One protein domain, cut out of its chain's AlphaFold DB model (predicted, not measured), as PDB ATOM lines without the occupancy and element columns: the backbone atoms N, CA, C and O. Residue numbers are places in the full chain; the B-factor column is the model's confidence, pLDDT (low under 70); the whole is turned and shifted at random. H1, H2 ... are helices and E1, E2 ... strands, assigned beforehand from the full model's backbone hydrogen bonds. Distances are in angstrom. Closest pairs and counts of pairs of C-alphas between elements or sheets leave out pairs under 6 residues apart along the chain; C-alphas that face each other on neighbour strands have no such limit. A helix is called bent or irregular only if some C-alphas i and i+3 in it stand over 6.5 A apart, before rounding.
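Overview. This is residues 30 to 126 of the 127 residues of an uncharacterized protein of Faecalitalea cylindroides (UniProt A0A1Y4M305). A long helix, H3, runs through the middle, and H4, H5 and H6 pack on it at crossed angles; beside it lies a small ribbon of two strands, E1 and E2, with the short, uneven helices H1 and H2 at its two ends. The last residues, 121 to 126, stick out at the end of H6. The printed part has 97 residues, with two strands and six helices in the order E1, H1, E2, H2, H3, H4, H5, H6; the sheet E1 - E2 is antiparallel and the class is mostly helix. The whole is compact, with a radius of gyration of the C-alphas of 13.2 A, and its C-alphas span 34 by 34 by 28 A.

Along the chain. The sheet is made of E1, residues 30 to 32, which begins at C-alpha 30 at (165.282, 70.185, 181.934), and E2, residues 48 to 51. H1, residues 36 to 45, is 15.1 A long, and H2 holds residues 53 to 58. Both are irregular: C-alphas 37 and 40 are 7.5 A apart, and C-alphas 55 and 58 are 7.1 A apart. H3, residues 67 to 84, is the longest helix at 25.6 A and begins at C-alpha 67 at (181.629, 64.388, 187.532). H4 holds residues 87 to 94, H5 residues 98 to 106 over 12.0 A, and H6 residues 110 to 124 over 20.9 A, ending at C-alpha 124 at (159.874, 50.779, 173.792).

Arrangement. E1 and E2 are antiparallel neighbours at 138 degrees, with N 31 and O 49 at 2.8 A and N 49 and O 31 at 2.9 A, within hydrogen-bond range. The closest C-alphas of E1 and H1 are those of His 32 and Ser 42, 6.0 A apart; those of E1 and H2 are His 31 and His 56, 6.8 A. E2 and H3 are near each other. H3 is the hub. With residues 71 to 79 alone it touches H5, at a steep tilt of 41 degrees, opposite ways, closest at the C-alphas of Ala 75 and Ile 99, 4.6 A. With residues 72 to 80 alone it touches H6, at a steep tilt of 55 degrees, the same way, closest at the C-alphas of Met 76 and Tyr 116, 6.0 A. With residues 78 to 82 alone it touches H4, at a steep tilt of 50 degrees, opposite ways, closest at the C-alphas of Glu 82 and Phe 90, 6.8 A. H1 and H4 are close but not clearly touching, with the C-alphas of Phe 38 and Phe 94 at 6.9 A. H2 and H6 are apart. Every O i to N i+4 pair is within hydrogen-bond range in H3, H4, H5 and H6, against 4 of 6 in H1 and 1 of 2 in H2.

Size, cuts and confidence. The two C-alphas farthest apart, those of Thr 59 and Glu 88, are 35.6 A apart. The printed part has no cut and no long link; H2 to H3, with 8 residues between them, is short and the other links are tight. The mean pLDDT of the printed part is 96.0, and no printed residue is under 70.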
ATOM      1  N   ILE A  30     164.503  70.690 183.062       94.44
ATOM      2  CA  ILE A  30     165.282  70.185 181.934       94.44
ATOM      3  C   ILE A  30     166.764  70.316 182.268       94.44
ATOM      4  O   ILE A  30     167.249  71.408 182.576       94.44
ATOM      5  N   HIS A  31     167.477  69.207 182.141       96.31
ATOM      6  CA  HIS A  31     168.924  69.151 182.190       96.31
ATOM      7  C   HIS A  31     169.468  68.773 180.812       96.31
ATOM      8  O   HIS A  31     169.224  67.674 180.317       96.31
ATOM      9  N   HIS A  32     170.218  69.678 180.185       97.44
ATOM     10  CA  HIS A  32     170.971  69.377 178.967       97.44
ATOM     11  C   HIS A  32     172.205  68.546 179.322       97.44
ATOM     12  O   HIS A  32     173.050  69.007 180.091       97.44
ATOM     13  N   VAL A  33     172.317  67.345 178.747       97.88
ATOM     14  CA  VAL A  33     173.382  66.380 179.077       97.88
ATOM     15  C   VAL A  33     174.767  66.923 178.702       97.88
ATOM     16  O   VAL A  33     175.749  66.722 179.425       97.88
ATOM     17  N   TYR A  34     174.847  67.665 177.592       97.19
ATOM     18  CA  TYR A  34     176.058  68.361 177.164       97.19
ATOM     19  C   TYR A  34     175.919  69.863 177.449       97.19
ATOM     20  O   TYR A  34     175.043  70.552 176.923       97.19
ATOM     21  N   ARG A  35     176.777  70.369 178.341       85.69
ATOM     22  CA  ARG A  35     176.699  71.732 178.897       85.69
ATOM     23  C   ARG A  35     177.297  72.786 177.954       85.69
ATOM     24  O   ARG A  35     177.999  72.478 176.993       85.69
ATOM     25  N   GLY A  36     177.075  74.060 178.288       88.94
ATOM     26  CA  GLY A  36     177.762  75.199 177.668       88.94
ATOM     27  C   GLY A  36     177.412  75.373 176.192       88.94
ATOM     28  O   GLY A  36     176.237  75.486 175.848       88.94
ATOM     29  N   ALA A  37     178.433  75.378 175.331       92.75
ATOM     30  CA  ALA A  37     178.297  75.595 173.888       92.75
ATOM     31  C   ALA A  37     177.382  74.573 173.182       92.75
ATOM     32  O   ALA A  37     176.903  74.837 172.084       92.75
ATOM     33  N   PHE A  38     177.100  73.429 173.813       95.75
ATOM     34  CA  PHE A  38     176.273  72.363 173.245       95.75
ATOM     35  C   PHE A  38     174.818  72.366 173.727       95.75
ATOM     36  O   PHE A  38     174.089  71.410 173.461       95.75
ATOM     37  N   ARG A  39     174.361  73.416 174.421       94.06
ATOM     38  CA  ARG A  39     172.978  73.505 174.921       94.06
ATOM     39  C   ARG A  39     171.942  73.474 173.792       94.06
ATOM     40  O   ARG A  39     170.969  72.720 173.862       94.06
ATOM     41  N   ASP A  40     172.175  74.249 172.737       94.31
ATOM     42  CA  ASP A  40     171.256  74.325 171.597       94.31
ATOM     43  C   ASP A  40     171.262  73.011 170.814       94.31
ATOM     44  O   ASP A  40     170.203  72.462 170.521       94.31
ATOM     45  N   LYS A  41     172.447  72.420 170.609       96.44
ATOM     46  CA  LYS A  41     172.595  71.088 170.005       96.44
ATOM     47  C   LYS A  41     171.919  69.994 170.823       96.44
ATOM     48  O   LYS A  41     171.228  69.148 170.273       96.44
ATOM     49  N   SER A  42     172.024  70.052 172.144       96.81
ATOM     50  CA  SER A  42     171.324  69.116 173.023       96.81
ATOM     51  C   SER A  42     169.804  69.221 172.880       96.81
ATOM     52  O   SER A  42     169.107  68.212 172.921       96.81
ATOM     53  N   THR A  43     169.284  70.428 172.657       95.56
ATOM     54  CA  THR A  43     167.855  70.654 172.385       95.56
ATOM     55  C   THR A  43     167.453  70.120 171.004       95.56
ATOM     56  O   THR A  43     166.430  69.450 170.882       95.56
ATOM     57  N   GLU A  44     168.280  70.379 169.986       96.19
ATOM     58  CA  GLU A  44     168.081  69.967 168.588       96.19
ATOM     59  C   GLU A  44     168.096  68.445 168.410       96.19
ATOM     60  O   GLU A  44     167.308  67.917 167.634       96.19
ATOM     61  N   TYR A  45     168.955  67.734 169.142       97.44
ATOM     62  CA  TYR A  45     169.137  66.289 168.983       97.44
ATOM     63  C   TYR A  45     168.393  65.434 170.009       97.44
ATOM     64  O   TYR A  45     168.291  64.224 169.810       97.44
ATOM     65  N   GLY A  46     167.840  66.043 171.062       97.38
ATOM     66  CA  GLY A  46     167.157  65.317 172.137       97.38
ATOM     67  C   GLY A  46     168.073  64.883 173.287       97.38
ATOM     68  O   GLY A  46     167.684  64.048 174.100       97.38
ATOM     69  N   CYS A  47     169.285  65.438 173.388       98.19
ATOM     70  CA  CYS A  47     170.271  65.131 174.432       98.19
ATOM     71  C   CYS A  47     169.987  65.887 175.743       98.19
ATOM     72  O   CYS A  47     170.804  66.665 176.245       98.19
ATOM     73  N   TRP A  48     168.800  65.693 176.297       97.62
ATOM     74  CA  TRP A  48     168.358  66.321 177.537       97.62
ATOM     75  C   TRP A  48     167.545  65.323 178.358       97.62
ATOM     76  O   TRP A  48     167.046  64.351 177.810       97.62
ATOM     77  N   ILE A  49     167.440  65.540 179.668       97.06
ATOM     78  CA  ILE A  49     166.678  64.692 180.595       97.06
ATOM     79  C   ILE A  49     165.870  65.533 181.581       97.06
ATOM     80  O   ILE A  49     166.205  66.686 181.857       97.06
ATOM     81  N   TRP A  50     164.813  64.945 182.126       96.25
ATOM     82  CA  TRP A  50     164.043  65.500 183.228       96.25
ATOM     83  C   TRP A  50     164.692  65.133 184.557       96.25
ATOM     84  O   TRP A  50     164.926  63.960 184.843       96.25
ATOM     85  N   LEU A  51     164.949  66.128 185.399       95.44
ATOM     86  CA  LEU A  51     165.494  65.934 186.739       95.44
ATOM     87  C   LEU A  51     164.681  66.708 187.763       95.44
ATOM     88  O   LEU A  51     164.250  67.830 187.508       95.44
ATOM     89  N   ARG A  52     164.537  66.149 188.964       94.31
ATOM     90  CA  ARG A  52     164.133  66.951 190.121       94.31
ATOM     91  C   ARG A  52     165.219  67.990 190.458       94.31
ATOM     92  O   ARG A  52     166.393  67.756 190.151       94.31
ATOM     93  N   PRO A  53     164.879  69.116 191.110       93.62
ATOM     94  CA  PRO A  53     165.829  70.209 191.319       93.62
ATOM     95  C   PRO A  53     167.041  69.817 192.178       93.62
ATOM     96  O   PRO A  53     168.158  70.277 191.938       93.62
ATOM     97  N   ASP A  54     166.844  68.912 193.136       93.94
ATOM     98  CA  ASP A  54     167.887  68.362 194.000       93.94
ATOM     99  C   ASP A  54     168.896  67.500 193.234       93.94
ATOM    100  O   ASP A  54     170.096  67.633 193.462       93.94
ATOM    101  N   TRP A  55     168.429  66.699 192.274       95.00
ATOM    102  CA  TRP A  55     169.276  65.939 191.352       95.00
ATOM    103  C   TRP A  55     169.887  66.792 190.239       95.00
ATOM    104  O   TRP A  55     170.876  66.385 189.629       95.00
ATOM    105  N   HIS A  56     169.322  67.971 189.973       94.12
ATOM    106  CA  HIS A  56     169.797  68.873 188.932       94.12
ATOM    107  C   HIS A  56     170.939  69.773 189.415       94.12
ATOM    108  O   HIS A  56     172.045  69.686 188.879       94.12
ATOM    109  N   ASN A  57     170.692  70.632 190.413       93.50
ATOM    110  CA  ASN A  57     171.682  71.618 190.870       93.50
ATOM    111  C   ASN A  57     171.562  72.094 192.329       93.50
ATOM    112  O   ASN A  57     172.441  72.824 192.781       93.50
ATOM    113  N   GLN A  58     170.511  71.722 193.067       92.44
ATOM    114  CA  GLN A  58     170.257  72.290 194.399       92.44
ATOM    115  C   GLN A  58     170.999  71.576 195.540       92.44
ATOM    116  O   GLN A  58     170.961  72.038 196.678       92.44
ATOM    117  N   THR A  59     171.665  70.451 195.267       94.38
ATOM    118  CA  THR A  59     172.377  69.665 196.288       94.38
ATOM    119  C   THR A  59     173.774  69.244 195.835       94.38
ATOM    120  O   THR A  59     174.117  69.279 194.648       94.38
ATOM    121  N   ASN A  60     174.592  68.790 196.786       92.62
ATOM    122  CA  ASN A  60     175.956  68.324 196.522       92.62
ATOM    123  C   ASN A  60     176.016  67.001 195.744       92.62
ATOM    124  O   ASN A  60     177.027  66.741 195.104       92.62
ATOM    125  N   TYR A  61     174.954  66.187 195.770       92.81
ATOM    126  CA  TYR A  61     174.863  64.961 194.964       92.81
ATOM    127  C   TYR A  61     174.271  65.204 193.572       92.81
ATOM    128  O   TYR A  61     174.113  64.263 192.795       92.81
ATOM    129  N   SER A  62     173.900  66.448 193.257       94.75
ATOM    130  CA  SER A  62     173.344  66.777 191.950       94.75
ATOM    131  C   SER A  62     174.325  66.460 190.824       94.75
ATOM    132  O   SER A  62     175.546  66.522 190.991       94.75
ATOM    133  N   ILE A  63     173.789  66.181 189.637       95.56
ATOM    134  CA  ILE A  63     174.599  65.835 188.465       95.56
ATOM    135  C   ILE A  63     175.619  66.923 188.106       95.56
ATOM    136  O   ILE A  63     176.691  66.623 187.595       95.56
ATOM    137  N   HIS A  64     175.330  68.192 188.408       93.25
ATOM    138  CA  HIS A  64     176.269  69.285 188.167       93.25
ATOM    139  C   HIS A  64     177.464  69.319 189.128       93.25
ATOM    140  O   HIS A  64     178.459  69.972 188.798       93.25
ATOM    141  N   ASN A  65     177.377  68.620 190.262       95.12
ATOM    142  CA  ASN A  65     178.425  68.518 191.276       95.12
ATOM    143  C   ASN A  65     179.142  67.152 191.265       95.12
ATOM    144  O   ASN A  65     180.249  67.047 191.792       95.12
ATOM    145  N   ASP A  66     178.575  66.130 190.615       96.19
ATOM    146  CA  ASP A  66     179.173  64.796 190.487       96.19
ATOM    147  C   ASP A  66     179.655  64.510 189.051       96.19
ATOM    148  O   ASP A  66     178.898  64.102 188.169       96.19
ATOM    149  N   ARG A  67     180.970  64.646 188.830       95.56
ATOM    150  CA  ARG A  67     181.629  64.388 187.532       95.56
ATOM    151  C   ARG A  67     181.572  62.928 187.077       95.56
ATOM    152  O   ARG A  67     181.828  62.649 185.903       95.56
ATOM    153  N   ASN A  68     181.359  61.988 187.992       95.88
ATOM    154  CA  ASN A  68     181.232  60.573 187.660       95.88
ATOM    155  C   ASN A  68     179.818  60.289 187.165       95.88
ATOM    156  O   ASN A  68     179.651  59.624 186.141       95.88
ATOM    157  N   LEU A  69     178.823  60.857 187.849       96.44
ATOM    158  CA  LEU A  69     177.435  60.818 187.416       96.44
ATOM    159  C   LEU A  69     177.263  61.511 186.060       96.44
ATOM    160  O   LEU A  69     176.719  60.909 185.139       96.44
ATOM    161  N   GLU A  70     177.803  62.722 185.901       97.25
ATOM    162  CA  GLU A  70     177.779  63.470 184.639       97.25
ATOM    163  C   GLU A  70     178.367  62.647 183.480       97.25
ATOM    164  O   GLU A  70     177.707  62.466 182.458       97.25
ATOM    165  N   LEU A  71     179.567  62.076 183.654       98.12
ATOM    166  CA  LEU A  71     180.219  61.275 182.611       98.12
ATOM    167  C   LEU A  71     179.408  60.026 182.242       98.12
ATOM    168  O   LEU A  71     179.322  59.671 181.067       98.12
ATOM    169  N   ARG A  72     178.800  59.359 183.229       97.88
ATOM    170  CA  ARG A  72     177.935  58.192 183.001       97.88
ATOM    171  C   ARG A  72     176.736  58.555 182.126       97.88
ATOM    172  O   ARG A  72     176.434  57.822 181.186       97.88
ATOM    173  N   ILE A  73     176.077  59.681 182.411       98.06
ATOM    174  CA  ILE A  73     174.921  60.147 181.632       98.06
ATOM    175  C   ILE A  73     175.339  60.604 180.236       98.06
ATOM    176  O   ILE A  73     174.664  60.267 179.269       98.06
ATOM    177  N   GLN A  74     176.479  61.282 180.101       98.56
ATOM    178  CA  GLN A  74     177.022  61.686 178.801       98.56
ATOM    179  C   GLN A  74     177.348  60.491 177.900       98.56
ATOM    180  O   GLN A  74     176.994  60.507 176.724       98.56
ATOM    181  N   ALA A  75     177.972  59.445 178.446       98.56
ATOM    182  CA  ALA A  75     178.286  58.232 177.695       98.56
ATOM    183  C   ALA A  75     177.019  57.466 177.280       98.56
ATOM    184  O   ALA A  75     176.914  56.995 176.155       98.56
ATOM    185  N   MET A  76     176.027  57.371 178.167       98.44
ATOM    186  CA  MET A  76     174.748  56.732 177.855       98.44
ATOM    187  C   MET A  76     173.925  57.537 176.836       98.44
ATOM    188  O   MET A  76     173.299  56.954 175.957       98.44
ATOM    189  N   CYS A  77     173.948  58.869 176.913       98.56
ATOM    190  CA  CYS A  77     173.312  59.732 175.918       98.56
ATOM    191  C   CYS A  77     173.992  59.620 174.549       98.56
ATOM    192  O   CYS A  77     173.296  59.653 173.539       98.56
ATOM    193  N   GLN A  78     175.317  59.434 174.512       98.75
ATOM    194  CA  GLN A  78     176.033  59.140 173.273       98.75
ATOM    195  C   GLN A  78     175.550  57.818 172.673       98.75
ATOM    196  O   GLN A  78     175.228  57.795 171.497       98.75
ATOM    197  N   MET A  79     175.391  56.750 173.466       98.62
ATOM    198  CA  MET A  79     174.835  55.483 172.957       98.62
ATOM    199  C   MET A  79     173.449  55.670 172.335       98.62
ATOM    200  O   MET A  79     173.187  55.167 171.250       98.62
ATOM    201  N   ALA A  80     172.571  56.418 173.006       98.38
ATOM    202  CA  ALA A  80     171.231  56.697 172.495       98.38
ATOM    203  C   ALA A  80     171.248  57.552 171.219       98.38
ATOM    204  O   ALA A  80     170.407  57.375 170.339       98.38
ATOM    205  N   PHE A  81     172.205  58.476 171.116       98.62
ATOM    206  CA  PHE A  81     172.430  59.256 169.909       98.62
ATOM    207  C   PHE A  81     172.906  58.362 168.765       98.62
ATOM    208  O   PHE A  81     172.315  58.390 167.694       98.62
ATOM    209  N   GLU A  82     173.940  57.554 168.991       98.50
ATOM    210  CA  GLU A  82     174.530  56.675 167.976       98.50
ATOM    211  C   GLU A  82     173.541  55.614 167.482       98.50
ATOM    212  O   GLU A  82     173.509  55.328 166.291       98.50
ATOM    213  N   ASP A  83     172.675  55.097 168.360       97.62
ATOM    214  CA  ASP A  83     171.585  54.185 167.992       97.62
ATOM    215  C   ASP A  83     170.545  54.829 167.056       97.62
ATOM    216  O   ASP A  83     169.888  54.122 166.291       97.62
ATOM    217  N   ARG A  84     170.331  56.151 167.156       97.62
ATOM    218  CA  ARG A  84     169.336  56.891 166.359       97.62
ATOM    219  C   ARG A  84     169.936  57.533 165.106       97.62
ATOM    220  O   ARG A  84     169.225  57.689 164.116       97.62
ATOM    221  N   TYR A  85     171.197  57.937 165.179       97.62
ATOM    222  CA  TYR A  85     171.932  58.653 164.142       97.62
ATOM    223  C   TYR A  85     173.188  57.846 163.772       97.62
ATOM    224  O   TYR A  85     173.068  56.785 163.164       97.62
ATOM    225  N   SER A  86     174.385  58.315 164.135       98.56
ATOM    226  CA  SER A  86     175.646  57.588 163.970       98.56
ATOM    227  C   SER A  86     176.735  58.109 164.916       98.56
ATOM    228  O   SER A  86     176.596  59.175 165.527       98.56
ATOM    229  N   HIS A  87     177.840  57.365 165.021       98.50
ATOM    230  CA  HIS A  87     179.032  57.796 165.756       98.50
ATOM    231  C   HIS A  87     179.714  58.995 165.093       98.50
ATOM    232  O   HIS A  87     180.116  59.941 165.770       98.50
ATOM    233  N   GLU A  88     179.816  58.993 163.765       98.62
ATOM    234  CA  GLU A  88     180.449  60.068 163.005       98.62
ATOM    235  C   GLU A  88     179.729  61.402 163.232       98.62
ATOM    236  O   GLU A  88     180.374  62.414 163.510       98.62
ATOM    237  N   GLU A  89     178.394  61.392 163.199       98.62
ATOM    238  CA  GLU A  89     177.576  62.580 163.450       98.62
ATOM    239  C   GLU A  89     177.701  63.044 164.907       98.62
ATOM    240  O   GLU A  89     177.835  64.241 165.176       98.62
ATOM    241  N   PHE A  90     177.755  62.113 165.865       98.69
ATOM    242  CA  PHE A  90     177.980  62.460 167.267       98.69
ATOM    243  C   PHE A  90     179.311  63.197 167.459       98.69
ATOM    244  O   PHE A  90     179.372  64.241 168.119       98.69
ATOM    245  N   MET A  91     180.378  62.679 166.849       98.50
ATOM    246  CA  MET A  91     181.705  63.280 166.912       98.50
ATOM    247  C   MET A  91     181.773  64.611 166.167       98.50
ATOM    248  O   MET A  91     182.470  65.524 166.618       98.50
ATOM    249  N   GLU A  92     181.015  64.776 165.086       98.25
ATOM    250  CA  GLU A  92     180.859  66.064 164.420       98.25
ATOM    251  C   GLU A  92     180.146  67.089 165.314       98.25
ATOM    252  O   GLU A  92     180.564  68.245 165.365       98.25
ATOM    253  N   VAL A  93     179.116  66.700 166.065       97.75
ATOM    254  CA  VAL A  93     178.324  67.640 166.870       97.75
ATOM    255  C   VAL A  93     178.984  67.956 168.215       97.75
ATOM    256  O   VAL A  93     179.163  69.129 168.546       97.75
ATOM    257  N   PHE A  94     179.357  66.935 168.992       98.00
ATOM    258  CA  PHE A  94     179.770  67.075 170.398       98.00
ATOM    259  C   PHE A  94     181.283  66.969 170.625       98.00
ATOM    260  O   PHE A  94     181.767  67.267 171.720       98.00
ATOM    261  N   LYS A  95     182.050  66.603 169.589       97.69
ATOM    262  CA  LYS A  95     183.525  66.666 169.538       97.69
ATOM    263  C   LYS A  95     184.283  65.800 170.559       97.69
ATOM    264  O   LYS A  95     185.508  65.862 170.600       97.69
ATOM    265  N   THR A  96     183.600  65.026 171.399       97.50
ATOM    266  CA  THR A  96     184.206  64.228 172.476       97.50
ATOM    267  C   THR A  96     183.556  62.860 172.532       97.50
ATOM    268  O   THR A  96     182.349  62.792 172.710       97.50
ATOM    269  N   ASP A  97     184.349  61.790 172.491       98.50
ATOM    270  CA  ASP A  97     183.858  60.433 172.732       98.50
ATOM    271  C   ASP A  97     183.762  60.171 174.248       98.50
ATOM    272  O   ASP A  97     184.758  59.958 174.951       98.50
ATOM    273  N   TYR A  98     182.545  60.240 174.781       98.50
ATOM    274  CA  TYR A  98     182.246  60.024 176.192       98.50
ATOM    275  C   TYR A  98     182.200  58.543 176.570       98.50
ATOM    276  O   TYR A  98     182.510  58.219 177.719       98.50
ATOM    277  N   ILE A  99     181.865  57.644 175.638       98.62
ATOM    278  CA  ILE A  99     181.942  56.192 175.857       98.62
ATOM    279  C   ILE A  99     183.401  55.791 176.081       98.62
ATOM    280  O   ILE A  99     183.709  55.101 177.058       98.62
ATOM    281  N   GLU A 100     184.313  56.280 175.240       98.50
ATOM    282  CA  GLU A 100     185.749  56.042 175.388       98.50
ATOM    283  C   GLU A 100     186.310  56.723 176.643       98.50
ATOM    284  O   GLU A 100     187.052  56.117 177.418       98.50
ATOM    285  N   LYS A 101     185.891  57.958 176.941       98.44
ATOM    286  CA  LYS A 101     186.269  58.638 178.191       98.44
ATOM    287  C   LYS A 101     185.806  57.874 179.440       98.44
ATOM    288  O   LYS A 101     186.539  57.820 180.430       98.44
ATOM    289  N   PHE A 102     184.620  57.265 179.407       98.50
ATOM    290  CA  PHE A 102     184.132  56.389 180.476       98.50
ATOM    291  C   PHE A 102     184.973  55.112 180.574       98.50
ATOM    292  O   PHE A 102     185.408  54.753 181.671       98.50
ATOM    293  N   ARG A 103     185.254  54.454 179.440       98.38
ATOM    294  CA  ARG A 103     186.119  53.265 179.376       98.38
ATOM    295  C   ARG A 103     187.487  53.541 179.988       98.38
ATOM    296  O   ARG A 103     187.923  52.774 180.837       98.38
ATOM    297  N   ASN A 104     188.114  54.657 179.640       98.19
ATOM    298  CA  ASN A 104     189.423  55.036 180.170       98.19
ATOM    299  C   ASN A 104     189.408  55.301 181.681       98.19
ATOM    300  O   ASN A 104     190.392  55.028 182.363       98.19
ATOM    301  N   ARG A 105     188.290  55.794 182.231       97.56
ATOM    302  CA  ARG A 105     188.157  56.023 183.676       97.56
ATOM    303  C   ARG A 105     187.882  54.744 184.473       97.56
ATOM    304  O   ARG A 105     188.393  54.618 185.581       97.56
ATOM    305  N   TYR A 106     187.057  53.833 183.954       96.94
ATOM    306  CA  TYR A 106     186.530  52.691 184.722       96.94
ATOM    307  C   TYR A 106     186.969  51.311 184.206       96.94
ATOM    308  O   TYR A 106     186.601  50.289 184.781       96.94
ATOM    309  N   GLY A 107     187.713  51.249 183.102       97.12
ATOM    310  CA  GLY A 107     188.220  50.030 182.463       97.12
ATOM    311  C   GLY A 107     187.178  49.197 181.707       97.12
ATOM    312  O   GLY A 107     187.536  48.413 180.832       97.12
ATOM    313  N   LYS A 108     185.881  49.344 182.011       95.62
ATOM    314  CA  LYS A 108     184.784  48.596 181.376       95.62
ATOM    315  C   LYS A 108     183.588  49.501 181.107       95.62
ATOM    316  O   LYS A 108     183.282  50.383 181.898       95.62
ATOM    317  N   THR A 109     182.868  49.223 180.023       97.44
ATOM    318  CA  THR A 109     181.636  49.936 179.636       97.44
ATOM    319  C   THR A 109     180.370  49.114 179.889       97.44
ATOM    320  O   THR A 109     179.263  49.593 179.671       97.44
ATOM    321  N   SER A 110     180.490  47.866 180.354       96.81
ATOM    322  CA  SER A 110     179.358  46.937 180.462       96.81
ATOM    323  C   SER A 110     178.206  47.456 181.329       96.81
ATOM    324  O   SER A 110     177.055  47.165 181.019       96.81
ATOM    325  N   SER A 111     178.498  48.237 182.376       95.31
ATOM    326  CA  SER A 111     177.485  48.858 183.242       95.31
ATOM    327  C   SER A 111     176.609  49.853 182.482       95.31
ATOM    328  O   SER A 111     175.393  49.689 182.445       95.31
ATOM    329  N   ILE A 112     177.217  50.824 181.797       97.06
ATOM    330  CA  ILE A 112     176.479  51.846 181.042       97.06
ATOM    331  C   ILE A 112     175.703  51.252 179.862       97.06
ATOM    332  O   ILE A 112     174.560  51.639 179.641       97.06
ATOM    333  N   TYR A 113     176.249  50.242 179.175       97.56
ATOM    334  CA  TYR A 113     175.507  49.526 178.130       97.56
ATOM    335  C   TYR A 113     174.308  48.752 178.694       97.56
ATOM    336  O   TYR A 113     173.242  48.735 178.081       97.56
ATOM    337  N   ALA A 114     174.461  48.092 179.846       97.44
ATOM    338  CA  ALA A 114     173.357  47.376 180.479       97.44
ATOM    339  C   ALA A 114     172.233  48.335 180.890       97.44
ATOM    340  O   ALA A 114     171.065  48.060 180.631       97.44
ATOM    341  N   GLU A 115     172.584  49.479 181.471       95.31
ATOM    342  CA  GLU A 115     171.622  50.509 181.863       95.31
ATOM    343  C   GLU A 115     170.915  51.157 180.682       95.31
ATOM    344  O   GLU A 115     169.703  51.364 180.745       95.31
ATOM    345  N   TYR A 116     171.657  51.463 179.616       97.06
ATOM    346  CA  TYR A 116     171.082  51.997 178.393       97.06
ATOM    347  C   TYR A 116     170.054  51.023 177.812       97.06
ATOM    348  O   TYR A 116     168.920  51.416 177.557       97.06
ATOM    349  N   ARG A 117     170.395  49.729 177.708       96.94
ATOM    350  CA  ARG A 117     169.457  48.702 177.223       96.94
ATOM    351  C   ARG A 117     168.191  48.614 178.068       96.94
ATOM    352  O   ARG A 117     167.106  48.531 177.508       96.94
ATOM    353  N   GLN A 118     168.308  48.655 179.396       95.00
ATOM    354  CA  GLN A 118     167.131  48.640 180.272       95.00
ATOM    355  C   GLN A 118     166.236  49.860 180.040       95.00
ATOM    356  O   GLN A 118     165.019  49.726 179.960       95.00
ATOM    357  N   ARG A 119     166.825  51.048 179.875       93.56
ATOM    358  CA  ARG A 119     166.065  52.268 179.575       93.56
ATOM    359  C   ARG A 119     165.410  52.222 178.203       93.56
ATOM    360  O   ARG A 119     164.241  52.565 178.094       93.56
ATOM    361  N   LYS A 120     166.130  51.745 177.189       94.75
ATOM    362  CA  LYS A 120     165.600  51.548 175.838       94.75
ATOM    363  C   LYS A 120     164.374  50.636 175.850       94.75
ATOM    364  O   LYS A 120     163.335  51.034 175.341       94.75
ATOM    365  N   LEU A 121     164.448  49.504 176.551       94.94
ATOM    366  CA  LEU A 121     163.309  48.598 176.729       94.94
ATOM    367  C   LEU A 121     162.130  49.275 177.440       94.94
ATOM    368  O   LEU A 121     160.985  49.073 177.053       94.94
ATOM    369  N   VAL A 122     162.372  50.080 178.480       91.25
ATOM    370  CA  VAL A 122     161.295  50.830 179.154       91.25
ATOM    371  C   VAL A 122     160.628  51.821 178.198       91.25
ATOM    372  O   VAL A 122     159.405  51.900 178.188       91.25
ATOM    373  N   MET A 123     161.405  52.540 177.385       91.31
ATOM    374  CA  MET A 123     160.865  53.464 176.382       91.31
ATOM    375  C   MET A 123     160.066  52.735 175.296       91.31
ATOM    376  O   MET A 123     158.993  53.192 174.927       91.31
ATOM    377  N   GLU A 124     160.555  51.592 174.811       90.12
ATOM    378  CA  GLU A 124     159.874  50.779 173.792       90.12
ATOM    379  C   GLU A 124     158.544  50.197 174.296       90.12
ATOM    380  O   GLU A 124     157.597  50.109 173.526       90.12
ATOM    381  N   ASN A 125     158.447  49.848 175.583       88.56
ATOM    382  CA  ASN A 125     157.215  49.328 176.196       88.56
ATOM    383  C   ASN A 125     156.222  50.421 176.632       88.56
ATOM    384  O   ASN A 125     155.120  50.097 177.071       88.56
ATOM    385  N   ALA A 126     156.620  51.695 176.590       79.12
ATOM    386  CA  ALA A 126     155.772  52.831 176.953       79.12
ATOM    387  C   ALA A 126     155.036  53.451 175.749       79.12
ATOM    388  O   ALA A 126     154.221  54.351 175.957       79.12
TER     389      ALA A 126